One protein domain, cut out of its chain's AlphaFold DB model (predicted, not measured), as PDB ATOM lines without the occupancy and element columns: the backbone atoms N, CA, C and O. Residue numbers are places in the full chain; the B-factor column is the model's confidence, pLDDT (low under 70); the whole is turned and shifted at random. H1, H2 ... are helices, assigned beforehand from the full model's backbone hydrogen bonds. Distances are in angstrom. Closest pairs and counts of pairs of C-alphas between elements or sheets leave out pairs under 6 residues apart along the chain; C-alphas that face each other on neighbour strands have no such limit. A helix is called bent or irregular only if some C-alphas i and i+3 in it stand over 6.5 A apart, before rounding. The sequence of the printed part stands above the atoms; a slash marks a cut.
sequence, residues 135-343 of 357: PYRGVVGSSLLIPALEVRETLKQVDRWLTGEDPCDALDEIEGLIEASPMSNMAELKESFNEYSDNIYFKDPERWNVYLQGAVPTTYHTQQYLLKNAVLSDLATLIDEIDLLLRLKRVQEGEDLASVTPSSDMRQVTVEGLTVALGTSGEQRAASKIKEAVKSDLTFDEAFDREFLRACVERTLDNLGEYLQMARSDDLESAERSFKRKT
ATOM      1  N   PRO A 135     216.854 215.791 118.047       38.78
ATOM      2  CA  PRO A 135     216.340 216.967 118.762       38.78
ATOM      3  C   PRO A 135     214.810 217.069 118.906       38.78
ATOM      4  O   PRO A 135     214.325 218.058 119.443       38.78
ATOM      5  N   TYR A 136     214.033 216.067 118.478       48.22
ATOM      6  CA  TYR A 136     212.565 216.147 118.416       48.22
ATOM      7  C   TYR A 136     211.808 215.049 119.186       48.22
ATOM      8  O   TYR A 136     210.585 215.111 119.279       48.22
ATOM      9  N   ARG A 137     212.482 214.048 119.774       50.28
ATOM     10  CA  ARG A 137     211.794 212.802 120.181       50.28
ATOM     11  C   ARG A 137     211.030 212.817 121.513       50.28
ATOM     12  O   ARG A 137     210.060 212.085 121.603       50.28
ATOM     13  N   GLY A 138     211.385 213.649 122.496       50.84
ATOM     14  CA  GLY A 138     210.647 213.710 123.775       50.84
ATOM     15  C   GLY A 138     209.407 214.615 123.750       50.84
ATOM     16  O   GLY A 138     208.444 214.383 124.470       50.84
ATOM     17  N   VAL A 139     209.407 215.642 122.892       57.09
ATOM     18  CA  VAL A 139     208.260 216.556 122.749       57.09
ATOM     19  C   VAL A 139     207.183 215.906 121.882       57.09
ATOM     20  O   VAL A 139     206.033 215.846 122.305       57.09
ATOM     21  N   VAL A 140     207.573 215.338 120.733       65.06
ATOM     22  CA  VAL A 140     206.637 214.730 119.773       65.06
ATOM     23  C   VAL A 140     206.019 213.441 120.322       65.06
ATOM     24  O   VAL A 140     204.803 213.286 120.274       65.06
ATOM     25  N   GLY A 141     206.814 212.548 120.928       71.50
ATOM     26  CA  GLY A 141     206.284 211.319 121.534       71.50
ATOM     27  C   GLY A 141     205.267 211.613 122.639       71.50
ATOM     28  O   GLY A 141     204.201 211.005 122.686       71.50
ATOM     29  N   SER A 142     205.552 212.614 123.476       81.38
ATOM     30  CA  SER A 142     204.641 213.012 124.547       81.38
ATOM     31  C   SER A 142     203.332 213.632 124.051       81.38
ATOM     32  O   SER A 142     202.284 213.365 124.635       81.38
ATOM     33  N   SER A 143     203.347 214.408 122.958       86.62
ATOM     34  CA  SER A 143     202.116 214.978 122.396       86.62
ATOM     35  C   SER A 143     201.188 213.918 121.805       86.62
ATOM     36  O   SER A 143     199.976 214.053 121.927       86.62
ATOM     37  N   LEU A 144     201.742 212.840 121.243       88.75
ATOM     38  CA  LEU A 144     200.966 211.743 120.650       88.75
ATOM     39  C   LEU A 144     200.252 210.869 121.694       88.75
ATOM     40  O   LEU A 144     199.285 210.186 121.371       88.75
ATOM     41  N   LEU A 145     200.690 210.906 122.958       91.56
ATOM     42  CA  LEU A 145     200.017 210.218 124.067       91.56
ATOM     43  C   LEU A 145     198.896 211.042 124.707       91.56
ATOM     44  O   LEU A 145     198.101 210.487 125.465       91.56
ATOM     45  N   ILE A 146     198.814 212.349 124.434       93.94
ATOM     46  CA  ILE A 146     197.791 213.217 125.037       93.94
ATOM     47  C   ILE A 146     196.370 212.720 124.722       93.94
ATOM     48  O   ILE A 146     195.604 212.595 125.678       93.94
ATOM     49  N   PRO A 147     196.017 212.344 123.474       95.56
ATOM     50  CA  PRO A 147     194.686 211.813 123.179       95.56
ATOM     51  C   PRO A 147     194.352 210.549 123.983       95.56
ATOM     52  O   PRO A 147     193.253 210.425 124.514       95.56
ATOM     53  N   ALA A 148     195.312 209.637 124.161       95.69
ATOM     54  CA  ALA A 148     195.123 208.433 124.973       95.69
ATOM     55  C   ALA A 148     194.890 208.764 126.461       95.69
ATOM     56  O   ALA A 148     194.067 208.132 127.125       95.69
ATOM     57  N   LEU A 149     195.580 209.775 126.999       96.88
ATOM     58  CA  LEU A 149     195.361 210.251 128.369       96.88
ATOM     59  C   LEU A 149     194.005 210.949 128.537       96.88
ATOM     60  O   LEU A 149     193.364 210.766 129.571       96.88
ATOM     61  N   GLU A 150     193.573 211.712 127.532       96.38
ATOM     62  CA  GLU A 150     192.251 212.348 127.482       96.38
ATOM     63  C   GLU A 150     191.141 211.297 127.488       96.38
ATOM     64  O   GLU A 150     190.278 211.344 128.360       96.38
ATOM     65  N   VAL A 151     191.229 210.283 126.620       97.25
ATOM     66  CA  VAL A 151     190.297 209.143 126.602       97.25
ATOM     67  C   VAL A 151     190.245 208.448 127.965       97.25
ATOM     68  O   VAL A 151     189.161 208.187 128.481       97.25
ATOM     69  N   ARG A 152     191.401 208.188 128.596       97.62
ATOM     70  CA  ARG A 152     191.459 207.567 129.932       97.62
ATOM     71  C   ARG A 152     190.700 208.384 130.978       97.62
ATOM     72  O   ARG A 152     190.028 207.809 131.831       97.62
ATOM     73  N   GLU A 153     190.835 209.707 130.955       96.94
ATOM     74  CA  GLU A 153     190.158 210.583 131.917       96.94
ATOM     75  C   GLU A 153     188.662 210.737 131.614       96.94
ATOM     76  O   GLU A 153     187.854 210.790 132.543       96.94
ATOM     77  N   THR A 154     188.280 210.749 130.337       96.50
ATOM     78  CA  THR A 154     186.879 210.689 129.903       96.50
ATOM     79  C   THR A 154     186.221 209.397 130.381       96.50
ATOM     80  O   THR A 154     185.203 209.452 131.059       96.50
ATOM     81  N   LEU A 155     186.837 208.235 130.159       97.38
ATOM     82  CA  LEU A 155     186.297 206.946 130.606       97.38
ATOM     83  C   LEU A 155     186.133 206.863 132.131       97.38
ATOM     84  O   LEU A 155     185.138 206.333 132.615       97.38
ATOM     85  N   LYS A 156     187.056 207.442 132.908       96.69
ATOM     86  CA  LYS A 156     186.907 207.550 134.374       96.69
ATOM     87  C   LYS A 156     185.752 208.454 134.804       96.69
ATOM     88  O   LYS A 156     185.238 208.306 135.910       96.69
ATOM     89  N   GLN A 157     185.402 209.453 134.003       94.75
ATOM     90  CA  GLN A 157     184.223 210.286 134.245       94.75
ATOM     91  C   GLN A 157     182.944 209.528 133.883       94.75
ATOM     92  O   GLN A 157     182.028 209.499 134.699       94.75
ATOM     93  N   VAL A 158     182.938 208.836 132.739       94.56
ATOM     94  CA  VAL A 158     181.829 207.967 132.319       94.56
ATOM     95  C   VAL A 158     181.543 206.895 133.376       94.56
ATOM     96  O   VAL A 158     180.404 206.787 133.815       94.56
ATOM     97  N   ASP A 159     182.551 206.160 133.866       95.06
ATOM     98  CA  ASP A 159     182.349 205.145 134.918       95.06
ATOM     99  C   ASP A 159     181.730 205.750 136.186       95.06
ATOM    100  O   ASP A 159     180.760 205.217 136.723       95.06
ATOM    101  N   ARG A 160     182.207 206.927 136.622       92.75
ATOM    102  CA  ARG A 160     181.628 207.628 137.779       92.75
ATOM    103  C   ARG A 160     180.146 207.937 137.590       92.75
ATOM    104  O   ARG A 160     179.383 207.809 138.544       92.75
ATOM    105  N   TRP A 161     179.728 208.332 136.395       91.56
ATOM    106  CA  TRP A 161     178.322 208.640 136.139       91.56
ATOM    107  C   TRP A 161     177.466 207.388 135.992       91.56
ATOM    108  O   TRP A 161     176.370 207.341 136.544       91.56
ATOM    109  N   LEU A 162     178.005 206.323 135.398       90.19
ATOM    110  CA  LEU A 162     177.347 205.013 135.375       90.19
ATOM    111  C   LEU A 162     177.175 204.413 136.785       90.19
ATOM    112  O   LEU A 162     176.268 203.607 137.003       90.19
ATOM    113  N   THR A 163     178.007 204.803 137.760       89.31
ATOM    114  CA  THR A 163     177.822 204.432 139.177       89.31
ATOM    115  C   THR A 163     176.806 205.292 139.938       89.31
ATOM    116  O   THR A 163     176.484 204.962 141.079       89.31
ATOM    117  N   GLY A 164     176.294 206.370 139.336       86.19
ATOM    118  CA  GLY A 164     175.331 207.283 139.953       86.19
ATOM    119  C   GLY A 164     173.935 206.687 140.188       86.19
ATOM    120  O   GLY A 164     173.622 205.562 139.775       86.19
ATOM    121  N   GLU A 165     173.093 207.460 140.882       74.44
ATOM    122  CA  GLU A 165     171.713 207.072 141.209       74.44
ATOM    123  C   GLU A 165     170.798 207.111 139.976       74.44
ATOM    124  O   GLU A 165     170.077 206.136 139.756       74.44
ATOM    125  N   ASP A 166     170.896 208.147 139.130       82.06
ATOM    126  CA  ASP A 166     170.091 208.279 137.907       82.06
ATOM    127  C   ASP A 166     170.940 208.121 136.628       82.06
ATOM    128  O   ASP A 166     171.729 209.005 136.284       82.06
ATOM    129  N   PRO A 167     170.822 206.988 135.918       71.44
ATOM    130  CA  PRO A 167     171.554 206.751 134.684       71.44
ATOM    131  C   PRO A 167     170.964 207.482 133.469       71.44
ATOM    132  O   PRO A 167     171.661 207.632 132.467       71.44
ATOM    133  N   CYS A 168     169.698 207.902 133.525       73.69
ATOM    134  CA  CYS A 168     168.986 208.472 132.383       73.69
ATOM    135  C   CYS A 168     169.428 209.918 132.128       73.69
ATOM    136  O   CYS A 168     169.711 210.304 130.989       73.69
ATOM    137  N   ASP A 169     169.587 210.681 133.210       81.81
ATOM    138  CA  ASP A 169     170.183 212.021 133.189       81.81
ATOM    139  C   ASP A 169     171.690 211.960 132.888       81.81
ATOM    140  O   ASP A 169     172.248 212.840 132.234       81.81
ATOM    141  N   ALA A 170     172.359 210.881 133.311       86.75
ATOM    142  CA  ALA A 170     173.783 210.693 133.060       86.75
ATOM    143  C   ALA A 170     174.120 210.542 131.569       86.75
ATOM    144  O   ALA A 170     175.235 210.879 131.180       86.75
ATOM    145  N   LEU A 171     173.208 210.038 130.729       90.25
ATOM    146  CA  LEU A 171     173.506 209.796 129.313       90.25
ATOM    147  C   LEU A 171     173.724 211.073 128.499       90.25
ATOM    148  O   LEU A 171     174.643 211.088 127.684       90.25
ATOM    149  N   ASP A 172     172.939 212.127 128.724       90.12
ATOM    150  CA  ASP A 172     173.089 213.393 127.980       90.12
ATOM    151  C   ASP A 172     174.420 214.058 128.330       90.12
ATOM    152  O   ASP A 172     175.156 214.571 127.486       90.12
ATOM    153  N   GLU A 173     174.767 213.988 129.608       91.75
ATOM    154  CA  GLU A 173     176.046 214.455 130.085       91.75
ATOM    155  C   GLU A 173     177.175 213.592 129.466       91.75
ATOM    156  O   GLU A 173     178.206 214.132 129.041       91.75
ATOM    157  N   ILE A 174     177.023 212.251 129.400       93.56
ATOM    158  CA  ILE A 174     178.018 211.339 128.786       93.56
ATOM    159  C   ILE A 174     178.209 211.692 127.309       93.56
ATOM    160  O   ILE A 174     179.353 211.718 126.848       93.56
ATOM    161  N   GLU A 175     177.125 211.976 126.583       93.44
ATOM    162  CA  GLU A 175     177.157 212.429 125.188       93.44
ATOM    163  C   GLU A 175     178.040 213.673 125.059       93.44
ATOM    164  O   GLU A 175     179.049 213.641 124.348       93.44
ATOM    165  N   GLY A 176     177.749 214.719 125.841       92.88
ATOM    166  CA  GLY A 176     178.528 215.960 125.823       92.88
ATOM    167  C   GLY A 176     180.007 215.752 126.170       92.88
ATOM    168  O   GLY A 176     180.894 216.379 125.582       92.88
ATOM    169  N   LEU A 177     180.307 214.832 127.092       93.94
ATOM    170  CA  LEU A 177     181.682 214.487 127.450       93.94
ATOM    171  C   LEU A 177     182.415 213.748 126.317       93.94
ATOM    172  O   LEU A 177     183.597 214.017 126.079       93.94
ATOM    173  N   ILE A 178     181.744 212.819 125.630       93.62
ATOM    174  CA  ILE A 178     182.309 212.093 124.484       93.62
ATOM    175  C   ILE A 178     182.571 213.065 123.334       93.62
ATOM    176  O   ILE A 178     183.682 213.051 122.794       93.62
ATOM    177  N   GLU A 179     181.613 213.941 123.023       92.81
ATOM    178  CA  GLU A 179     181.729 214.977 121.989       92.81
ATOM    179  C   GLU A 179     182.920 215.913 122.228       92.81
ATOM    180  O   GLU A 179     183.687 216.206 121.306       92.81
ATOM    181  N   ALA A 180     183.127 216.329 123.482       91.81
ATOM    182  CA  ALA A 180     184.236 217.195 123.880       91.81
ATOM    183  C   ALA A 180     185.605 216.487 123.937       91.81
ATOM    184  O   ALA A 180     186.630 217.141 124.166       91.81
ATOM    185  N   SER A 181     185.642 215.164 123.769       92.94
ATOM    186  CA  SER A 181     186.854 214.350 123.874       92.94
ATOM    187  C   SER A 181     187.350 213.869 122.505       92.94
ATOM    188  O   SER A 181     186.596 213.879 121.534       92.94
ATOM    189  N   PRO A 182     188.585 213.341 122.409       93.00
ATOM    190  CA  PRO A 182     189.075 212.708 121.180       93.00
ATOM    191  C   PRO A 182     188.240 211.510 120.697       93.00
ATOM    192  O   PRO A 182     188.426 211.055 119.573       93.00
ATOM    193  N   MET A 183     187.340 210.975 121.532       91.50
ATOM    194  CA  MET A 183     186.456 209.865 121.164       91.50
ATOM    195  C   MET A 183     185.444 210.251 120.078       91.50
ATOM    196  O   MET A 183     185.000 209.373 119.344       91.50
ATOM    197  N   SER A 184     185.122 211.543 119.930       91.81
ATOM    198  CA  SER A 184     184.220 212.030 118.878       91.81
ATOM    199  C   SER A 184     184.794 211.863 117.468       91.81
ATOM    200  O   SER A 184     184.041 211.734 116.504       91.81
ATOM    201  N   ASN A 185     186.125 211.789 117.336       91.56
ATOM    202  CA  ASN A 185     186.805 211.559 116.067       91.56
ATOM    203  C   ASN A 185     187.721 210.330 116.141       91.56
ATOM    204  O   ASN A 185     188.946 210.413 116.270       91.56
ATOM    205  N   MET A 186     187.110 209.151 115.997       89.69
ATOM    206  CA  MET A 186     187.822 207.870 116.028       89.69
ATOM    207  C   MET A 186     188.921 207.737 114.961       89.69
ATOM    208  O   MET A 186     189.863 206.964 115.157       89.69
ATOM    209  N   ALA A 187     188.828 208.467 113.845       88.44
ATOM    210  CA  ALA A 187     189.853 208.459 112.805       88.44
ATOM    211  C   ALA A 187     191.130 209.177 113.271       88.44
ATOM    212  O   ALA A 187     192.209 208.588 113.198       88.44
ATOM    213  N   GLU A 188     191.003 210.388 113.819       88.94
ATOM    214  CA  GLU A 188     192.129 211.154 114.381       88.94
ATOM    215  C   GLU A 188     192.728 210.473 115.619       88.94
ATOM    216  O   GLU A 188     193.952 210.409 115.786       88.94
ATOM    217  N   LEU A 189     191.878 209.890 116.472       91.75
ATOM    218  CA  LEU A 189     192.348 209.116 117.618       91.75
ATOM    219  C   LEU A 189     193.190 207.923 117.151       91.75
ATOM    220  O   LEU A 189     194.298 207.702 117.646       91.75
ATOM    221  N   LYS A 190     192.703 207.173 116.154       89.94
ATOM    222  CA  LYS A 190     193.448 206.059 115.563       89.94
ATOM    223  C   LYS A 190     194.762 206.511 114.932       89.94
ATOM    224  O   LYS A 190     195.760 205.803 115.073       89.94
ATOM    225  N   GLU A 191     194.769 207.644 114.237       87.31
ATOM    226  CA  GLU A 191     195.986 208.222 113.666       87.31
ATOM    227  C   GLU A 191     197.025 208.489 114.758       87.31
ATOM    228  O   GLU A 191     198.151 208.010 114.644       87.31
ATOM    229  N   SER A 192     196.615 209.092 115.877       89.19
ATOM    230  CA  SER A 192     197.490 209.344 117.033       89.19
ATOM    231  C   SER A 192     198.076 208.052 117.618       89.19
ATOM    232  O   SER A 192     199.278 207.956 117.885       89.19
ATOM    233  N   PHE A 193     197.246 207.013 117.776       89.75
ATOM    234  CA  PHE A 193     197.709 205.702 118.231       89.75
ATOM    235  C   PHE A 193     198.691 205.054 117.247       89.75
ATOM    236  O   PHE A 193     199.687 204.466 117.673       89.75
ATOM    237  N   ASN A 194     198.419 205.124 115.942       85.44
ATOM    238  CA  ASN A 194     199.319 204.601 114.914       85.44
ATOM    239  C   ASN A 194     200.645 205.355 114.928       85.44
ATOM    240  O   ASN A 194     201.696 204.726 114.938       85.44
ATOM    241  N   GLU A 195     200.616 206.682 115.001       83.31
ATOM    242  CA  GLU A 195     201.831 207.485 114.998       83.31
ATOM    243  C   GLU A 195     202.713 207.184 116.219       83.31
ATOM    244  O   GLU A 195     203.931 207.062 116.081       83.31
ATOM    245  N   TYR A 196     202.117 206.951 117.395       84.81
ATOM    246  CA  TYR A 196     202.874 206.525 118.575       84.81
ATOM    247  C   TYR A 196     203.408 205.085 118.441       84.81
ATOM    248  O   TYR A 196     204.611 204.846 118.568       84.81
ATOM    249  N   SER A 197     202.521 204.117 118.180       78.69
ATOM    250  CA  SER A 197     202.858 202.682 118.204       78.69
ATOM    251  C   SER A 197     203.722 202.223 117.026       78.69
ATOM    252  O   SER A 197     204.589 201.368 117.204       78.69
ATOM    253  N   ASP A 198     203.547 202.808 115.842       69.81
ATOM    254  CA  ASP A 198     204.241 202.363 114.633       69.81
ATOM    255  C   ASP A 198     205.561 203.117 114.406       69.81
ATOM    256  O   ASP A 198     206.511 202.528 113.886       69.81
ATOM    257  N   ASN A 199     205.670 204.393 114.812       62.44
ATOM    258  CA  ASN A 199     206.801 205.246 114.408       62.44
ATOM    259  C   ASN A 199     207.845 205.513 115.501       62.44
ATOM    260  O   ASN A 199     208.972 205.901 115.180       62.44
ATOM    261  N   ILE A 200     207.550 205.287 116.785       58.03
ATOM    262  CA  ILE A 200     208.501 205.641 117.860       58.03
ATOM    263  C   ILE A 200     209.662 204.644 117.968       58.03
ATOM    264  O   ILE A 200     210.773 205.019 118.366       58.03
ATOM    265  N   TYR A 201     209.458 203.399 117.538       53.81
ATOM    266  CA  TYR A 201     210.464 202.340 117.652       53.81
ATOM    267  C   TYR A 201     211.483 202.315 116.508       53.81
ATOM    268  O   TYR A 201     212.536 201.682 116.632       53.81
ATOM    269  N   PHE A 202     211.245 203.044 115.413       51.81
ATOM    270  CA  PHE A 202     212.204 203.129 114.313       51.81
ATOM    271  C   PHE A 202     213.076 204.375 114.453       51.81
ATOM    272  O   PHE A 202     212.610 205.499 114.607       51.81
ATOM    273  N   LYS A 203     214.398 204.179 114.429       43.12
ATOM    274  CA  LYS A 203     215.410 205.251 114.502       43.12
ATOM    275  C   LYS A 203     215.466 206.109 113.226       43.12
ATOM    276  O   LYS A 203     216.022 207.200 113.254       43.12
ATOM    277  N   ASP A 204     214.891 205.609 112.138       49.03
ATOM    278  CA  ASP A 204     215.071 206.102 110.778       49.03
ATOM    279  C   ASP A 204     213.709 206.501 110.174       49.03
ATOM    280  O   ASP A 204     212.848 205.628 110.047       49.03
ATOM    281  N   PRO A 205     213.479 207.785 109.836       51.22
ATOM    282  CA  PRO A 205     212.231 208.255 109.224       51.22
ATOM    283  C   PRO A 205     211.898 207.561 107.898       51.22
ATOM    284  O   PRO A 205     210.727 207.403 107.568       51.22
ATOM    285  N   GLU A 206     212.906 207.084 107.156       52.00
ATOM    286  CA  GLU A 206     212.695 206.328 105.911       52.00
ATOM    287  C   GLU A 206     212.124 204.923 106.166       52.00
ATOM    288  O   GLU A 206     211.623 204.271 105.249       52.00
ATOM    289  N   ARG A 207     212.160 204.459 107.424       47.75
ATOM    290  CA  ARG A 207     211.637 203.163 107.869       47.75
ATOM    291  C   ARG A 207     210.234 203.233 108.474       47.75
ATOM    292  O   ARG A 207     209.828 202.297 109.170       47.75
ATOM    293  N   TRP A 208     209.488 204.307 108.211       48.19
ATOM    294  CA  TRP A 208     208.062 204.358 108.530       48.19
ATOM    295  C   TRP A 208     207.366 203.101 107.977       48.19
ATOM    296  O   TRP A 208     207.686 202.631 106.881       48.19
ATOM    297  N   ASN A 209     206.468 202.495 108.755       50.31
ATOM    298  CA  ASN A 209     205.724 201.303 108.338       50.31
ATOM    299  C   ASN A 209     206.579 200.100 107.888       50.31
ATOM    300  O   ASN A 209     206.101 199.245 107.146       50.31
ATOM    301  N   VAL A 210     207.840 199.968 108.319       49.75
ATOM    302  CA  VAL A 210     208.705 198.859 107.863       49.75
ATOM    303  C   VAL A 210     208.185 197.473 108.260       49.75
ATOM    304  O   VAL A 210     208.477 196.488 107.579       49.75
ATOM    305  N   TYR A 211     207.327 197.382 109.278       49.44
ATOM    306  CA  TYR A 211     206.580 196.152 109.563       49.44
ATOM    307  C   TYR A 211     205.631 195.761 108.409       49.44
ATOM    308  O   TYR A 211     205.536 194.580 108.076       49.44
ATOM    309  N   LEU A 212     205.012 196.733 107.722       49.34
ATOM    310  CA  LEU A 212     204.222 196.509 106.499       49.34
ATOM    311  C   LEU A 212     205.106 196.158 105.294       49.34
ATOM    312  O   LEU A 212     204.655 195.494 104.366       49.34
ATOM    313  N   GLN A 213     206.384 196.543 105.324       54.22
ATOM    314  CA  GLN A 213     207.371 196.219 104.285       54.22
ATOM    315  C   GLN A 213     208.079 194.868 104.518       54.22
ATOM    316  O   GLN A 213     209.073 194.564 103.858       54.22
ATOM    317  N   GLY A 214     207.567 194.033 105.432       50.94
ATOM    318  CA  GLY A 214     208.043 192.664 105.651       50.94
ATOM    319  C   GLY A 214     209.044 192.492 106.795       50.94
ATOM    320  O   GLY A 214     209.610 191.405 106.937       50.94
ATOM    321  N   ALA A 215     209.267 193.513 107.629       57.88
ATOM    322  CA  ALA A 215     209.986 193.306 108.882       57.88
ATOM    323  C   ALA A 215     209.131 192.493 109.860       57.88
ATOM    324  O   ALA A 215     207.944 192.757 110.043       57.88
ATOM    325  N   VAL A 216     209.751 191.510 110.515       59.31
ATOM    326  CA  VAL A 216     209.084 190.713 111.546       59.31
ATOM    327  C   VAL A 216     208.879 191.605 112.777       59.31
ATOM    328  O   VAL A 216     209.874 192.066 113.345       59.31
ATOM    329  N   PRO A 217     207.629 191.892 113.191       62.50
ATOM    330  CA  PRO A 217     207.382 192.682 114.390       62.50
ATOM    331  C   PRO A 217     207.946 191.962 115.619       62.50
ATOM    332  O   PRO A 217     207.945 190.734 115.702       62.50
ATOM    333  N   THR A 218     208.443 192.732 116.588       69.31
ATOM    334  CA  THR A 218     208.821 192.170 117.887       69.31
ATOM    335  C   THR A 218     207.554 191.800 118.654       69.31
ATOM    336  O   THR A 218     206.491 192.379 118.424       69.31
ATOM    337  N   THR A 219     207.667 190.885 119.622       77.56
ATOM    338  CA  THR A 219     206.563 190.549 120.540       77.56
ATOM    339  C   THR A 219     205.962 191.797 121.188       77.56
ATOM    340  O   THR A 219     204.752 191.876 121.352       77.56
ATOM    341  N   TYR A 220     206.799 192.795 121.478       78.38
ATOM    342  CA  TYR A 220     206.378 194.068 122.043       78.38
ATOM    343  C   TYR A 220     205.536 194.904 121.074       78.38
ATOM    344  O   TYR A 220     204.447 195.337 121.434       78.38
ATOM    345  N   HIS A 221     205.988 195.079 119.825       74.12
ATOM    346  CA  HIS A 221     205.206 195.799 118.814       74.12
ATOM    347  C   HIS A 221     203.871 195.098 118.550       74.12
ATOM    348  O   HIS A 221     202.836 195.750 118.438       74.12
ATOM    349  N   THR A 222     203.872 193.762 118.502       80.75
ATOM    350  CA  THR A 222     202.640 192.983 118.354       80.75
ATOM    351  C   THR A 222     201.695 193.196 119.535       80.75
ATOM    352  O   THR A 222     200.517 193.444 119.313       80.75
ATOM    353  N   GLN A 223     202.188 193.144 120.775       85.19
ATOM    354  CA  GLN A 223     201.368 193.377 121.968       85.19
ATOM    355  C   GLN A 223     200.766 194.786 121.985       85.19
ATOM    356  O   GLN A 223     199.557 194.925 122.144       85.19
ATOM    357  N   GLN A 224     201.568 195.821 121.731       85.12
ATOM    358  CA  GLN A 224     201.075 197.197 121.717       85.12
ATOM    359  C   GLN A 224     200.053 197.433 120.594       85.12
ATOM    360  O   GLN A 224     199.049 198.113 120.801       85.12
ATOM    361  N   TYR A 225     200.269 196.832 119.420       85.31
ATOM    362  CA  TYR A 225     199.314 196.856 118.312       85.31
ATOM    363  C   TYR A 225     197.983 196.183 118.677       85.31
ATOM    364  O   TYR A 225     196.915 196.720 118.375       85.31
ATOM    365  N   LEU A 226     198.036 195.020 119.338       88.19
ATOM    366  CA  LEU A 226     196.844 194.304 119.796       88.19
ATOM    367  C   LEU A 226     196.074 195.117 120.842       88.19
ATOM    368  O   LEU A 226     194.866 195.274 120.694       88.19
ATOM    369  N   LEU A 227     196.768 195.693 121.829       91.31
ATOM    370  CA  LEU A 227     196.160 196.546 122.855       91.31
ATOM    371  C   LEU A 227     195.518 197.796 122.253       91.31
ATOM    372  O   LEU A 227     194.365 198.090 122.554       91.31
ATOM    373  N   LYS A 228     196.209 198.484 121.333       92.56
ATOM    374  CA  LYS A 228     195.637 199.602 120.568       92.56
ATOM    375  C   LYS A 228     194.319 199.196 119.908       92.56
ATOM    376  O   LYS A 228     193.319 199.891 120.045       92.56
ATOM    377  N   ASN A 229     194.315 198.090 119.167       91.31
ATOM    378  CA  ASN A 229     193.118 197.654 118.451       91.31
ATOM    379  C   ASN A 229     191.993 197.233 119.402       91.31
ATOM    380  O   ASN A 229     190.832 197.491 119.091       91.31
ATOM    381  N   ALA A 230     192.324 196.627 120.546       92.31
ATOM    382  CA  ALA A 230     191.354 196.304 121.586       92.31
ATOM    383  C   ALA A 230     190.703 197.579 122.140       92.31
ATOM    384  O   ALA A 230     189.480 197.683 122.109       92.31
ATOM    385  N   VAL A 231     191.502 198.594 122.501       95.62
ATOM    386  CA  VAL A 231     191.001 199.911 122.936       95.62
ATOM    387  C   VAL A 231     190.079 200.529 121.885       95.62
ATOM    388  O   VAL A 231     188.957 200.902 122.205       95.62
ATOM    389  N   LEU A 232     190.513 200.619 120.622       94.25
ATOM    390  CA  LEU A 232     189.704 201.231 119.559       94.25
ATOM    391  C   LEU A 232     188.387 200.474 119.321       94.25
ATOM    392  O   LEU A 232     187.360 201.098 119.063       94.25
ATOM    393  N   SER A 233     188.410 199.141 119.406       92.56
ATOM    394  CA  SER A 233     187.217 198.306 119.248       92.56
ATOM    395  C   SER A 233     186.251 198.450 120.424       92.56
ATOM    396  O   SER A 233     185.036 198.498 120.216       92.56
ATOM    397  N   ASP A 234     186.774 198.507 121.649       93.31
ATOM    398  CA  ASP A 234     185.963 198.674 122.852       93.31
ATOM    399  C   ASP A 234     185.334 200.071 122.910       93.31
ATOM    400  O   ASP A 234     184.140 200.184 123.182       93.31
ATOM    401  N   LEU A 235     186.091 201.117 122.552       95.44
ATOM    402  CA  LEU A 235     185.579 202.485 122.425       95.44
ATOM    403  C   LEU A 235     184.456 202.578 121.393       95.44
ATOM    404  O   LEU A 235     183.414 203.146 121.695       95.44
ATOM    405  N   ALA A 236     184.640 201.997 120.203       92.06
ATOM    406  CA  ALA A 236     183.596 201.986 119.178       92.06
ATOM    407  C   ALA A 236     182.326 201.288 119.682       92.06
ATOM    408  O   ALA A 236     181.231 201.808 119.517       92.06
ATOM    409  N   THR A 237     182.478 200.154 120.374       90.88
ATOM    410  CA  THR A 237     181.340 199.429 120.965       90.88
ATOM    411  C   THR A 237     180.613 200.270 122.015       90.88
ATOM    412  O   THR A 237     179.386 200.270 122.054       90.88
ATOM    413  N   LEU A 238     181.358 200.978 122.868       93.12
ATOM    414  CA  LEU A 238     180.798 201.850 123.898       93.12
ATOM    415  C   LEU A 238     180.035 203.031 123.284       93.12
ATOM    416  O   LEU A 238     178.912 203.301 123.695       93.12
ATOM    417  N   ILE A 239     180.631 203.709 122.296       93.06
ATOM    418  CA  ILE A 239     180.017 204.849 121.598       93.06
ATOM    419  C   ILE A 239     178.739 204.408 120.877       93.06
ATOM    420  O   ILE A 239     177.709 205.056 121.036       93.06
ATOM    421  N   ASP A 240     178.785 203.286 120.155       88.12
ATOM    422  CA  ASP A 240     177.625 202.741 119.443       88.12
ATOM    423  C   ASP A 240     176.467 202.413 120.401       88.12
ATOM    424  O   ASP A 240     175.301 202.650 120.077       88.12
ATOM    425  N   GLU A 241     176.761 201.858 121.583       90.94
ATOM    426  CA  GLU A 241     175.720 201.532 122.562       90.94
ATOM    427  C   GLU A 241     175.149 202.793 123.230       90.94
ATOM    428  O   GLU A 241     173.939 202.883 123.423       90.94
ATOM    429  N   ILE A 242     175.980 203.794 123.533       91.75
ATOM    430  CA  ILE A 242     175.514 205.080 124.076       91.75
ATOM    431  C   ILE A 242     174.617 205.799 123.063       91.75
ATOM    432  O   ILE A 242     173.522 206.231 123.422       91.75
ATOM    433  N   ASP A 243     175.028 205.872 121.796       89.81
ATOM    434  CA  ASP A 243     174.221 206.457 120.719       89.81
ATOM    435  C   ASP A 243     172.890 205.708 120.550       89.81
ATOM    436  O   ASP A 243     171.834 206.331 120.450       89.81
ATOM    437  N   LEU A 244     172.893 204.373 120.610       87.38
ATOM    438  CA  LEU A 244     171.661 203.583 120.613       87.38
ATOM    439  C   LEU A 244     170.719 203.982 121.763       87.38
ATOM    440  O   LEU A 244     169.525 204.192 121.529       87.38
ATOM    441  N   LEU A 245     171.241 204.072 122.986       90.25
ATOM    442  CA  LEU A 245     170.459 204.392 124.182       90.25
ATOM    443  C   LEU A 245     169.880 205.810 124.126       90.25
ATOM    444  O   LEU A 245     168.698 205.994 124.416       90.25
ATOM    445  N   LEU A 246     170.666 206.787 123.671       90.06
ATOM    446  CA  LEU A 246     170.214 208.166 123.458       90.06
ATOM    447  C   LEU A 246     169.085 208.236 122.427       90.06
ATOM    448  O   LEU A 246     168.095 208.942 122.624       90.06
ATOM    449  N   ARG A 247     169.176 207.459 121.343       86.75
ATOM    450  CA  ARG A 247     168.097 207.380 120.348       86.75
ATOM    451  C   ARG A 247     166.831 206.761 120.927       86.75
ATOM    452  O   ARG A 247     165.747 207.257 120.643       86.75
ATOM    453  N   LEU A 248     166.942 205.698 121.726       86.75
ATOM    454  CA  LEU A 248     165.780 205.093 122.387       86.75
ATOM    455  C   LEU A 248     165.115 206.074 123.358       86.75
ATOM    456  O   LEU A 248     163.890 206.195 123.335       86.75
ATOM    457  N   LYS A 249     165.911 206.818 124.137       88.44
ATOM    458  CA  LYS A 249     165.429 207.880 125.031       88.44
ATOM    459  C   LYS A 249     164.632 208.943 124.264       88.44
ATOM    460  O   LYS A 249     163.462 209.160 124.563       88.44
ATOM    461  N   ARG A 250     165.207 209.509 123.198       87.56
ATOM    462  CA  ARG A 250     164.546 210.517 122.340       87.56
ATOM    463  C   ARG A 250     163.220 210.023 121.749       87.56
ATOM    464  O   ARG A 250     162.226 210.745 121.724       87.56
ATOM    465  N   VAL A 251     163.172 208.763 121.313       85.56
ATOM    466  CA  VAL A 251     161.946 208.147 120.774       85.56
ATOM    467  C   VAL A 251     160.864 208.004 121.848       85.56
ATOM    468  O   VAL A 251     159.689 208.238 121.563       85.56
ATOM    469  N   GLN A 252     161.231 207.658 123.084       82.69
ATOM    470  CA  GLN A 252     160.281 207.610 124.200       82.69
ATOM    471  C   GLN A 252     159.761 208.993 124.602       82.69
ATOM    472  O   GLN A 252     158.596 209.121 124.978       82.69
ATOM    473  N   GLU A 253     160.593 210.024 124.477       87.00
ATOM    474  CA  GLU A 253     160.217 211.427 124.699       87.00
ATOM    475  C   GLU A 253     159.305 211.986 123.590       87.00
ATOM    476  O   GLU A 253     158.776 213.093 123.709       87.00
ATOM    477  N   GLY A 254     159.043 211.196 122.543       83.81
ATOM    478  CA  GLY A 254     158.111 211.523 121.468       83.81
ATOM    479  C   GLY A 254     158.759 212.175 120.249       83.81
ATOM    480  O   GLY A 254     158.035 212.727 119.419       83.81
ATOM    481  N   GLU A 255     160.088 212.118 120.110       82.69
ATOM    482  CA  GLU A 255     160.737 212.498 118.855       82.69
ATOM    483  C   GLU A 255     160.425 211.483 117.747       82.69
ATOM    484  O   GLU A 255     160.499 210.264 117.933       82.69
ATOM    485  N   ASP A 256     160.092 211.989 116.558       72.75
ATOM    486  CA  ASP A 256     159.818 211.147 115.400       72.75
ATOM    487  C   ASP A 256     161.064 210.324 115.030       72.75
ATOM    488  O   ASP A 256     162.143 210.854 114.766       72.75
ATOM    489  N   LEU A 257     160.905 209.007 114.879       64.88
ATOM    490  CA  LEU A 257     161.993 208.103 114.468       64.88
ATOM    491  C   LEU A 257     162.668 208.531 113.145       64.88
ATOM    492  O   LEU A 257     163.799 208.148 112.860       64.88
ATOM    493  N   ALA A 258     161.947 209.294 112.314       62.84
ATOM    494  CA  ALA A 258     162.421 209.830 111.043       62.84
ATOM    495  C   ALA A 258     163.315 211.077 111.189       62.84
ATOM    496  O   ALA A 258     164.082 211.357 110.266       62.84
ATOM    497  N   SER A 259     163.236 211.813 112.306       62.12
ATOM    498  CA  SER A 259     164.140 212.933 112.610       62.12
ATOM    499  C   SER A 259     165.415 212.489 113.323       62.12
ATOM    500  O   SER A 259     166.413 213.204 113.273       62.12
ATOM    501  N   VAL A 260     165.422 211.293 113.916       57.47
ATOM    502  CA  VAL A 260     166.608 210.678 114.527       57.47
ATOM    503  C   VAL A 260     167.503 210.090 113.425       57.47
ATOM    504  O   VAL A 260     167.605 208.876 113.229       57.47
ATOM    505  N   THR A 261     168.119 210.957 112.620       54.69
ATOM    506  CA  THR A 261     169.135 210.531 111.648       54.69
ATOM    507  C   THR A 261     170.380 210.043 112.379       54.69
ATOM    508  O   THR A 261     170.750 210.645 113.386       54.69
ATOM    509  N   PRO A 262     171.062 208.995 111.883       52.09
ATOM    510  CA  PRO A 262     172.332 208.599 112.459       52.09
ATOM    511  C   PRO A 262     173.310 209.771 112.445       52.09
ATOM    512  O   PRO A 262     173.432 210.439 111.415       52.09
ATOM    513  N   SER A 263     173.971 210.021 113.582       49.94
ATOM    514  CA  SER A 263     175.056 211.000 113.670       49.94
ATOM    515  C   SER A 263     176.075 210.668 112.579       49.94
ATOM    516  O   SER A 263     176.731 209.629 112.596       49.94
ATOM    517  N   SER A 264     176.104 211.503 111.542       44.19
ATOM    518  CA  SER A 264     176.681 211.192 110.230       44.19
ATOM    519  C   SER A 264     178.219 211.232 110.202       44.19
ATOM    520  O   SER A 264     178.801 211.204 109.112       44.19
ATOM    521  N   ASP A 265     178.892 211.278 111.354       44.19
ATOM    522  CA  ASP A 265     180.327 211.576 111.422       44.19
ATOM    523  C   ASP A 265     181.243 210.437 111.901       44.19
ATOM    524  O   ASP A 265     182.463 210.573 111.800       44.19
ATOM    525  N   MET A 266     180.735 209.241 112.232       43.53
ATOM    526  CA  MET A 266     181.604 208.052 112.361       43.53
ATOM    527  C   MET A 266     181.940 207.448 110.988       43.53
ATOM    528  O   MET A 266     181.511 206.359 110.602       43.53
ATOM    529  N   ARG A 267     182.729 208.189 110.200       40.84
ATOM    530  CA  ARG A 267     183.212 207.745 108.887       40.84
ATOM    531  C   ARG A 267     184.181 206.570 109.001       40.84
ATOM    532  O   ARG A 267     185.051 206.502 109.862       40.84
ATOM    533  N   GLN A 268     184.017 205.665 108.041       34.94
ATOM    534  CA  GLN A 268     184.761 204.427 107.835       34.94
ATOM    535  C   GLN A 268     186.273 204.577 108.043       34.94
ATOM    536  O   GLN A 268     186.953 205.330 107.348       34.94
ATOM    537  N   VAL A 269     186.816 203.748 108.930       37.50
ATOM    538  CA  VAL A 269     188.253 203.524 109.033       37.50
ATOM    539  C   VAL A 269     188.661 202.495 107.978       37.50
ATOM    540  O   VAL A 269     188.536 201.287 108.177       37.50
ATOM    541  N   THR A 270     189.160 202.966 106.839       30.09
ATOM    542  CA  THR A 270     189.767 202.095 105.821       30.09
ATOM    543  C   THR A 270     191.180 201.709 106.259       30.09
ATOM    544  O   THR A 270     192.029 202.576 106.441       30.09
ATOM    545  N   VAL A 271     191.452 200.412 106.428       37.06
ATOM    546  CA  VAL A 271     192.819 199.874 106.551       37.06
ATOM    547  C   VAL A 271     193.122 199.094 105.281       37.06
ATOM    548  O   VAL A 271     192.337 198.235 104.883       37.06
ATOM    549  N   GLU A 272     194.237 199.430 104.634       38.56
ATOM    550  CA  GLU A 272     194.721 198.878 103.366       38.56
ATOM    551  C   GLU A 272     194.540 197.349 103.263       38.56
ATOM    552  O   GLU A 272     195.314 196.560 103.798       38.56
ATOM    553  N   GLY A 273     193.484 196.928 102.558       32.66
ATOM    554  CA  GLY A 273     193.212 195.531 102.202       32.66
ATOM    555  C   GLY A 273     192.440 194.692 103.228       32.66
ATOM    556  O   GLY A 273     192.013 193.590 102.885       32.66
ATOM    557  N   LEU A 274     192.195 195.201 104.439       30.02
ATOM    558  CA  LEU A 274     191.323 194.574 105.436       30.02
ATOM    559  C   LEU A 274     190.205 195.549 105.800       30.02
ATOM    560  O   LEU A 274     190.320 196.377 106.703       30.02
ATOM    561  N   THR A 275     189.089 195.439 105.083       33.50
ATOM    562  CA  THR A 275     187.828 196.054 105.491       33.50
ATOM    563  C   THR A 275     187.316 195.294 106.714       33.50
ATOM    564  O   THR A 275     186.488 194.394 106.600       33.50
ATOM    565  N   VAL A 276     187.819 195.618 107.907       37.09
ATOM    566  CA  VAL A 276     187.035 195.344 109.113       37.09
ATOM    567  C   VAL A 276     185.905 196.356 109.066       37.09
ATOM    568  O   VAL A 276     186.107 197.547 109.287       37.09
ATOM    569  N   ALA A 277     184.731 195.892 108.657       32.12
ATOM    570  CA  ALA A 277     183.527 196.694 108.609       32.12
ATOM    571  C   ALA A 277     183.067 197.033 110.036       32.12
ATOM    572  O   ALA A 277     182.107 196.459 110.538       32.12
ATOM    573  N   LEU A 278     183.763 197.963 110.691       39.28
ATOM    574  CA  LEU A 278     183.310 198.555 111.949       39.28
ATOM    575  C   LEU A 278     182.034 199.388 111.722       39.28
ATOM    576  O   LEU A 278     181.187 199.434 112.595       39.28
ATOM    577  N   GLY A 279     181.835 199.940 110.517       36.84
ATOM    578  CA  GLY A 279     180.657 200.753 110.185       36.84
ATOM    579  C   GLY A 279     179.406 199.962 109.788       36.84
ATOM    580  O   GLY A 279     178.326 200.231 110.289       36.84
ATOM    581  N   THR A 280     179.498 198.939 108.927       41.47
ATOM    582  CA  THR A 280     178.264 198.308 108.412       41.47
ATOM    583  C   THR A 280     177.679 197.257 109.349       41.47
ATOM    584  O   THR A 280     176.474 197.047 109.319       41.47
ATOM    585  N   SER A 281     178.485 196.618 110.201       46.00
ATOM    586  CA  SER A 281     177.982 195.686 111.218       46.00
ATOM    587  C   SER A 281     177.356 196.427 112.400       46.00
ATOM    588  O   SER A 281     176.319 195.990 112.888       46.00
ATOM    589  N   GLY A 282     177.965 197.530 112.850       45.53
ATOM    590  CA  GLY A 282     177.473 198.362 113.953       45.53
ATOM    591  C   GLY A 282     176.180 199.078 113.583       45.53
ATOM    592  O   GLY A 282     175.166 198.853 114.231       45.53
ATOM    593  N   GLU A 283     176.150 199.805 112.462       44.34
ATOM    594  CA  GLU A 283     174.944 200.506 111.998       44.34
ATOM    595  C   GLU A 283     173.803 199.551 111.631       44.34
ATOM    596  O   GLU A 283     172.648 199.832 111.940       44.34
ATOM    597  N   GLN A 284     174.082 198.400 110.999       49.41
ATOM    598  CA  GLN A 284     173.033 197.409 110.727       49.41
ATOM    599  C   GLN A 284     172.549 196.739 112.009       49.41
ATOM    600  O   GLN A 284     171.356 196.467 112.119       49.41
ATOM    601  N   ARG A 285     173.430 196.500 112.988       54.31
ATOM    602  CA  ARG A 285     173.049 195.959 114.295       54.31
ATOM    603  C   ARG A 285     172.276 196.979 115.117       54.31
ATOM    604  O   ARG A 285     171.266 196.591 115.677       54.31
ATOM    605  N   ALA A 286     172.677 198.247 115.145       55.69
ATOM    606  CA  ALA A 286     171.972 199.332 115.819       55.69
ATOM    607  C   ALA A 286     170.626 199.597 115.141       55.69
ATOM    608  O   ALA A 286     169.599 199.563 115.798       55.69
ATOM    609  N   ALA A 287     170.575 199.725 113.813       56.00
ATOM    610  CA  ALA A 287     169.314 199.886 113.091       56.00
ATOM    611  C   ALA A 287     168.406 198.648 113.201       56.00
ATOM    612  O   ALA A 287     167.185 198.794 113.222       56.00
ATOM    613  N   SER A 288     168.968 197.435 113.268       63.03
ATOM    614  CA  SER A 288     168.197 196.211 113.517       63.03
ATOM    615  C   SER A 288     167.711 196.147 114.960       63.03
ATOM    616  O   SER A 288     166.536 195.873 115.152       63.03
ATOM    617  N   LYS A 289     168.560 196.463 115.946       65.31
ATOM    618  CA  LYS A 289     168.212 196.546 117.371       65.31
ATOM    619  C   LYS A 289     167.147 197.614 117.607       65.31
ATOM    620  O   LYS A 289     166.190 197.320 118.291       65.31
ATOM    621  N   ILE A 290     167.246 198.797 116.996       64.94
ATOM    622  CA  ILE A 290     166.225 199.856 117.081       64.94
ATOM    623  C   ILE A 290     164.933 199.379 116.428       64.94
ATOM    624  O   ILE A 290     163.872 199.500 117.017       64.94
ATOM    625  N   LYS A 291     164.986 198.796 115.223       66.94
ATOM    626  CA  LYS A 291     163.777 198.263 114.569       66.94
ATOM    627  C   LYS A 291     163.148 197.113 115.345       66.94
ATOM    628  O   LYS A 291     161.942 196.935 115.251       66.94
ATOM    629  N   GLU A 292     163.949 196.303 116.025       67.94
ATOM    630  CA  GLU A 292     163.494 195.206 116.872       67.94
ATOM    631  C   GLU A 292     162.914 195.750 118.176       67.94
ATOM    632  O   GLU A 292     161.780 195.416 118.474       67.94
ATOM    633  N   ALA A 293     163.594 196.692 118.833       64.75
ATOM    634  CA  ALA A 293     163.148 197.404 120.026       64.75
ATOM    635  C   ALA A 293     161.826 198.146 119.798       64.75
ATOM    636  O   ALA A 293     160.872 197.961 120.544       64.75
ATOM    637  N   VAL A 294     161.724 198.901 118.701       65.56
ATOM    638  CA  VAL A 294     160.495 199.597 118.284       65.56
ATOM    639  C   VAL A 294     159.379 198.607 117.933       65.56
ATOM    640  O   VAL A 294     158.208 198.923 118.087       65.56
ATOM    641  N   LYS A 295     159.708 197.403 117.446       70.56
ATOM    642  CA  LYS A 295     158.707 196.353 117.183       70.56
ATOM    643  C   LYS A 295     158.306 195.578 118.433       70.56
ATOM    644  O   LYS A 295     157.234 194.980 118.427       70.56
ATOM    645  N   SER A 296     159.179 195.509 119.427       67.19
ATOM    646  CA  SER A 296     158.986 194.734 120.648       67.19
ATOM    647  C   SER A 296     158.520 195.585 121.825       67.19
ATOM    648  O   SER A 296     158.500 195.062 122.933       67.19
ATOM    649  N   ASP A 297     158.187 196.861 121.601       72.69
ATOM    650  CA  ASP A 297     157.898 197.852 122.647       72.69
ATOM    651  C   ASP A 297     158.993 197.902 123.733       72.69
ATOM    652  O   ASP A 297     158.703 198.145 124.902       72.69
ATOM    653  N   LEU A 298     160.256 197.652 123.353       76.88
ATOM    654  CA  LEU A 298     161.378 197.642 124.292       76.88
ATOM    655  C   LEU A 298     161.568 199.054 124.843       76.88
ATOM    656  O   LEU A 298     161.812 200.004 124.089       76.88
ATOM    657  N   THR A 299     161.459 199.189 126.154       79.31
ATOM    658  CA  THR A 299     161.649 200.472 126.829       79.31
ATOM    659  C   THR A 299     163.136 200.785 127.009       79.31
ATOM    660  O   THR A 299     163.976 199.886 127.017       79.31
ATOM    661  N   PHE A 300     163.481 202.066 127.163       82.94
ATOM    662  CA  PHE A 300     164.828 202.496 127.536       82.94
ATOM    663  C   PHE A 300     165.326 201.752 128.777       82.94
ATOM    664  O   PHE A 300     166.428 201.223 128.748       82.94
ATOM    665  N   ASP A 301     164.499 201.637 129.819       81.88
ATOM    666  CA  ASP A 301     164.863 200.951 131.064       81.88
ATOM    667  C   ASP A 301     165.192 199.465 130.848       81.88
ATOM    668  O   ASP A 301     166.055 198.913 131.525       81.88
ATOM    669  N   GLU A 302     164.530 198.810 129.889       81.50
ATOM    670  CA  GLU A 302     164.819 197.421 129.510       81.50
ATOM    671  C   GLU A 302     166.065 197.295 128.626       81.50
ATOM    672  O   GLU A 302     166.743 196.267 128.657       81.50
ATOM    673  N   ALA A 303     166.358 198.316 127.818       83.88
ATOM    674  CA  ALA A 303     167.534 198.363 126.955       83.88
ATOM    675  C   ALA A 303     168.803 198.795 127.704       83.88
ATOM    676  O   ALA A 303     169.909 198.432 127.301       83.88
ATOM    677  N   PHE A 304     168.649 199.589 128.764       89.19
ATOM    678  CA  PHE A 304     169.741 200.168 129.526       89.19
ATOM    679  C   PHE A 304     170.421 199.109 130.395       89.19
ATOM    680  O   PHE A 304     170.069 198.867 131.550       89.19
ATOM    681  N   ASP A 305     171.458 198.490 129.837       90.12
ATOM    682  CA  ASP A 305     172.311 197.558 130.559       90.12
ATOM    683  C   ASP A 305     173.519 198.292 131.168       90.12
ATOM    684  O   ASP A 305     174.581 198.462 130.558       90.12
ATOM    685  N   ARG A 306     173.343 198.737 132.419       89.88
ATOM    686  CA  ARG A 306     174.396 199.402 133.201       89.88
ATOM    687  C   ARG A 306     175.639 198.528 133.348       89.88
ATOM    688  O   ARG A 306     176.756 199.043 133.301       89.88
ATOM    689  N   GLU A 307     175.456 197.229 133.575       90.62
ATOM    690  CA  GLU A 307     176.568 196.304 133.800       90.62
ATOM    691  C   GLU A 307     177.377 196.123 132.520       90.62
ATOM    692  O   GLU A 307     178.608 196.156 132.570       90.62
ATOM    693  N   PHE A 308     176.707 196.033 131.370       91.69
ATOM    694  CA  PHE A 308     177.362 195.999 130.067       91.69
ATOM    695  C   PHE A 308     178.203 197.254 129.807       91.69
ATOM    696  O   PHE A 308     179.388 197.134 129.483       91.69
ATOM    697  N   LEU A 309     177.631 198.453 129.984       92.88
ATOM    698  CA  LEU A 309     178.361 199.708 129.758       92.88
ATOM    699  C   LEU A 309     179.577 199.822 130.681       92.88
ATOM    700  O   LEU A 309     180.671 200.157 130.221       92.88
ATOM    701  N   ARG A 310     179.419 199.484 131.967       94.00
ATOM    702  CA  ARG A 310     180.534 199.494 132.924       94.00
ATOM    703  C   ARG A 310     181.600 198.465 132.567       94.00
ATOM    704  O   ARG A 310     182.773 198.819 132.549       94.00
ATOM    705  N   ALA A 311     181.221 197.247 132.186       93.75
ATOM    706  CA  ALA A 311     182.173 196.231 131.739       93.75
ATOM    707  C   ALA A 311     182.950 196.677 130.486       93.75
ATOM    708  O   ALA A 311     184.151 196.421 130.375       93.75
ATOM    709  N   CYS A 312     182.296 197.377 129.553       94.56
ATOM    710  CA  CYS A 312     182.959 197.997 128.406       94.56
ATOM    711  C   CYS A 312     183.960 199.077 128.838       94.56
ATOM    712  O   CYS A 312     185.096 199.074 128.360       94.56
ATOM    713  N   VAL A 313     183.580 199.968 129.756       96.56
ATOM    714  CA  VAL A 313     184.468 201.023 130.271       96.56
ATOM    715  C   VAL A 313     185.665 200.432 131.019       96.56
ATOM    716  O   VAL A 313     186.800 200.801 130.720       96.56
ATOM    717  N   GLU A 314     185.436 199.490 131.935       97.00
ATOM    718  CA  GLU A 314     186.478 198.813 132.719       97.00
ATOM    719  C   GLU A 314     187.472 198.092 131.798       97.00
ATOM    720  O   GLU A 314     188.673 198.364 131.855       97.00
ATOM    721  N   ARG A 315     186.981 197.283 130.847       96.94
ATOM    722  CA  ARG A 315     187.836 196.598 129.863       96.94
ATOM    723  C   ARG A 315     188.652 197.581 129.019       96.94
ATOM    724  O   ARG A 315     189.835 197.346 128.767       96.94
ATOM    725  N   THR A 316     188.047 198.695 128.603       97.19
ATOM    726  CA  THR A 316     188.752 199.731 127.833       97.19
ATOM    727  C   THR A 316     189.843 200.394 128.671       97.19
ATOM    728  O   THR A 316     190.951 200.609 128.177       97.19
ATOM    729  N   LEU A 317     189.551 200.716 129.935       98.00
ATOM    730  CA  LEU A 317     190.503 201.316 130.869       98.00
ATOM    731  C   LEU A 317     191.687 200.388 131.152       98.00
ATOM    732  O   LEU A 317     192.819 200.874 131.184       98.00
ATOM    733  N   ASP A 318     191.442 199.087 131.299       97.62
ATOM    734  CA  ASP A 318     192.487 198.082 131.498       97.62
ATOM    735  C   ASP A 318     193.397 197.985 130.266       97.62
ATOM    736  O   ASP A 318     194.608 198.199 130.373       97.62
ATOM    737  N   ASN A 319     192.815 197.793 129.075       96.62
ATOM    738  CA  ASN A 319     193.557 197.734 127.810       96.62
ATOM    739  C   ASN A 319     194.377 199.014 127.560       96.62
ATOM    740  O   ASN A 319     195.526 198.965 127.115       96.62
ATOM    741  N   LEU A 320     193.800 200.177 127.868       97.06
ATOM    742  CA  LEU A 320     194.463 201.471 127.729       97.06
ATOM    743  C   LEU A 320     195.565 201.667 128.777       97.06
ATOM    744  O   LEU A 320     196.609 202.248 128.477       97.06
ATOM    745  N   GLY A 321     195.354 201.174 129.996       96.38
ATOM    746  CA  GLY A 321     196.352 201.149 131.056       96.38
ATOM    747  C   GLY A 321     197.575 200.332 130.656       96.38
ATOM    748  O   GLY A 321     198.695 200.836 130.755       96.38
ATOM    749  N   GLU A 322     197.368 199.120 130.139       94.69
ATOM    750  CA  GLU A 322     198.441 198.274 129.608       94.69
ATOM    751  C   GLU A 322     199.142 198.932 128.411       94.69
ATOM    752  O   GLU A 322     200.372 199.007 128.384       94.69
ATOM    753  N   TYR A 323     198.384 199.501 127.466       93.50
ATOM    754  CA  TYR A 323     198.949 200.226 126.324       93.50
ATOM    755  C   TYR A 323     199.872 201.372 126.771       93.50
ATOM    756  O   TYR A 323     200.983 201.520 126.254       93.50
ATOM    757  N   LEU A 324     199.439 202.171 127.750       93.44
ATOM    758  CA  LEU A 324     200.226 203.282 128.290       93.44
ATOM    759  C   LEU A 324     201.434 202.796 129.100       93.44
ATOM    760  O   LEU A 324     202.470 203.450 129.072       93.44
ATOM    761  N   GLN A 325     201.359 201.652 129.783       91.62
ATOM    762  CA  GLN A 325     202.527 201.053 130.447       91.62
ATOM    763  C   GLN A 325     203.588 200.567 129.449       91.62
ATOM    764  O   GLN A 325     204.764 200.478 129.799       91.62
ATOM    765  N   MET A 326     203.184 200.286 128.207       87.06
ATOM    766  CA  MET A 326     204.086 200.017 127.085       87.06
ATOM    767  C   MET A 326     204.579 201.298 126.381       87.06
ATOM    768  O   MET A 326     205.354 201.240 125.418       87.06
ATOM    769  N   ALA A 327     204.158 202.480 126.821       86.62
ATOM    770  CA  ALA A 327     204.795 203.716 126.394       86.62
ATOM    771  C   ALA A 327     206.190 203.837 127.024       86.62
ATOM    772  O   ALA A 327     206.466 203.303 128.100       86.62
ATOM    773  N   ARG A 328     207.088 204.576 126.369       82.31
ATOM    774  CA  ARG A 328     208.362 204.954 126.996       82.31
ATOM    775  C   ARG A 328     208.075 205.833 128.213       82.31
ATOM    776  O   ARG A 328     207.270 206.760 128.116       82.31
ATOM    777  N   SER A 329     208.769 205.581 129.322       84.81
ATOM    778  CA  SER A 329     208.583 206.307 130.586       84.81
ATOM    779  C   SER A 329     208.690 207.822 130.410       84.81
ATOM    780  O   SER A 329     207.793 208.544 130.831       84.81
ATOM    781  N   ASP A 330     209.725 208.303 129.716       83.00
ATOM    782  CA  ASP A 330     209.957 209.741 129.513       83.00
ATOM    783  C   ASP A 330     208.828 210.414 128.716       83.00
ATOM    784  O   ASP A 330     208.400 211.525 129.045       83.00
ATOM    785  N   ASP A 331     208.328 209.734 127.677       86.88
ATOM    786  CA  ASP A 331     207.245 210.242 126.831       86.88
ATOM    787  C   ASP A 331     205.941 210.295 127.632       86.88
ATOM    788  O   ASP A 331     205.246 211.314 127.602       86.88
ATOM    789  N   LEU A 332     205.643 209.241 128.403       90.81
ATOM    790  CA  LEU A 332     204.462 209.173 129.261       90.81
ATOM    791  C   LEU A 332     204.512 210.228 130.371       90.81
ATOM    792  O   LEU A 332     203.548 210.965 130.556       90.81
ATOM    793  N   GLU A 333     205.634 210.370 131.076       90.50
ATOM    794  CA  GLU A 333     205.789 211.385 132.122       90.50
ATOM    795  C   GLU A 333     205.673 212.812 131.574       90.50
ATOM    796  O   GLU A 333     205.119 213.703 132.233       90.50
ATOM    797  N   SER A 334     206.235 213.064 130.390       89.94
ATOM    798  CA  SER A 334     206.113 214.354 129.708       89.94
ATOM    799  C   SER A 334     204.664 214.612 129.275       89.94
ATOM    800  O   SER A 334     204.144 215.718 129.479       89.94
ATOM    801  N   ALA A 335     203.979 213.586 128.763       92.62
ATOM    802  CA  ALA A 335     202.579 213.656 128.356       92.62
ATOM    803  C   ALA A 335     201.676 213.929 129.561       92.62
ATOM    804  O   ALA A 335     200.872 214.856 129.528       92.62
ATOM    805  N   GLU A 336     201.871 213.218 130.674       94.50
ATOM    806  CA  GLU A 336     201.113 213.427 131.909       94.50
ATOM    807  C   GLU A 336     201.342 214.817 132.504       94.50
ATOM    808  O   GLU A 336     200.402 215.445 132.996       94.50
ATOM    809  N   ARG A 337     202.577 215.337 132.455       94.06
ATOM    810  CA  ARG A 337     202.871 216.715 132.874       94.06
ATOM    811  C   ARG A 337     202.149 217.736 131.999       94.06
ATOM    812  O   ARG A 337     201.600 218.703 132.530       94.06
ATOM    813  N   SER A 338     202.150 217.531 130.686       93.12
ATOM    814  CA  SER A 338     201.487 218.417 129.722       93.12
ATOM    815  C   SER A 338     199.967 218.362 129.869       93.12
ATOM    816  O   SER A 338     199.319 219.404 129.972       93.12
ATOM    817  N   PHE A 339     199.417 217.159 130.019       94.12
ATOM    818  CA  PHE A 339     198.006 216.913 130.282       94.12
ATOM    819  C   PHE A 339     197.550 217.584 131.584       94.12
ATOM    820  O   PHE A 339     196.618 218.383 131.564       94.12
ATOM    821  N   LYS A 340     198.277 217.392 132.697       93.81
ATOM    822  CA  LYS A 340     197.991 218.059 133.987       93.81
ATOM    823  C   LYS A 340     198.039 219.585 133.903       93.81
ATOM    824  O   LYS A 340     197.356 220.256 134.671       93.81
ATOM    825  N   ARG A 341     198.869 220.158 133.023       92.44
ATOM    826  CA  ARG A 341     198.897 221.613 132.786       92.44
ATOM    827  C   ARG A 341     197.667 222.078 132.009       92.44
ATOM    828  O   ARG A 341     197.138 223.128 132.354       92.44
ATOM    829  N   LYS A 342     197.223 221.303 131.014       90.44
ATOM    830  CA  LYS A 342     196.030 221.585 130.197       90.44
ATOM    831  C   LYS A 342     194.739 221.492 131.017       90.44
ATOM    832  O   LYS A 342     193.875 222.344 130.866       90.44
ATOM    833  N   THR A 343     194.632 220.505 131.908       86.31
ATOM    834  CA  THR A 343     193.416 220.245 132.702       86.31
ATOM    835  C   THR A 343     193.335 221.020 134.012       86.31
ATOM    836  O   THR A 343     192.308 220.979 134.689       86.31
TER     837      THR A 343
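AT A GLANCE: This is residues 135 to 343 of the 357 residues of an uncharacterized protein of Vitrella brassicaformis (strain CCMP3155) (UniProt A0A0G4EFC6). What shape do these atoms make? The long helix H4 is the core of a lengthwise pack of helices, with H7 along it, H3 beside its first half and H5 beside its later part. The bent helix H1 packs on H7 and H3, H2 folds back beside it, and H8 crosses H1 near its bend. What else is printed? There are 209 residues with eight named helices, in the order H1 to H8, and no named strand; the class is all helix. Two long unnamed stretches, residues 200 to 218 at one end and residues 253 to 277 running back before H5, join H3 to H4 and H4 to H5. How tight is it? The whole is compact, with a radius of gyration of the C-alphas of 19.0 A and spans of 59 by 40 by 26 A.

HOW THE PARTS SIT: What touches the longest helix? H4, residues 219 to 252, is the hub, touching five other helices. H7, residues 306 to 325, touches it at a shallow tilt of 27 degrees, opposite ways, and the C-alphas of Val 231 and Thr 316 are closest at 5.4 A. H3, residues 186 to 199, forms a helical hairpin with H4 at a shallow tilt of 7 degrees, the C-alphas of Ser 197 and Gln 224 being closest at 6.8 A. What touches its later residues? H5, residues 278 to 295, touches residues 240 to 248 of H4 at a shallow tilt of 28 degrees, the same way, the closest C-alphas being those of Leu 244 and Ala 286 at 6.4 A. H6, residues 300 to 303, touches H4 with the C-alphas of Leu 248 and Phe 300 closest at 5.8 A. H2, residues 167 to 179, touches H4 at a steep tilt of 53 degrees, opposite ways, with the C-alphas of Leu 171 and Leu 246 closest at 6.9 A. How does the first helix sit? H1, residues 137 to 162, was assigned as one helix by its hydrogen bonds but is bent: C-alphas 144 and 147 are 6.8 A apart, and its arms H1a, residues 137 to 144, and H1b, residues 147 to 162, stand at a shallow tilt of 34.8 degrees, only just short of steep. H1b touches H7, with the C-alphas of Leu 155 and Val 313 closest at 6.2 A, and forms a helical hairpin with H2, with those of Trp 161 and Ala 170 closest at 5.9 A. H8, residues 329 to 343, touches H1a at a steep tilt of 51 degrees, the same way, with the C-alphas of Ser 142 and Ala 335 closest at 4.4 A. Which stay apart, and how are the backbones? H5 and H7 are apart, for instance, while H1b and H4 are near each other. Every O i to N i+4 pair is within hydrogen-bond range in H1b, H3, H4, H7 and H8, against 3 of 4 in H1a, 7 of 9 in H2 and 13 of 14 in H5; H6 is too short for such a pair.

IN THESE COORDINATES: Where does the longest helix run? H4 goes from C-alpha 219 at (206.563, 190.549, 120.540) to C-alpha 252 at (160.281, 207.610, 124.200), 49.5 A. How long are the others? From first to last C-alpha H7 measures 28.3 A, H5 25.2 A, H1b 22.3 A, H8 20.7 A, H3 19.2 A and H2 18.2 A. Where does the last helix end? H8 ends at C-alpha 343, at (193.416, 220.245, 132.702).

THE WHOLE: How large is it? The two C-alphas farthest apart, those of Pro 135 and Asp 297, are 61.6 A apart. Is anything missing? The printed part has no cut; its long links are H3 to H4, 19 residues, and H4 to H5, 25 residues. Where is confidence low? The mean pLDDT of the printed part is 77.2, and residues 135 to 140, 198 to 218, 257 to 294 and 296 are under 70.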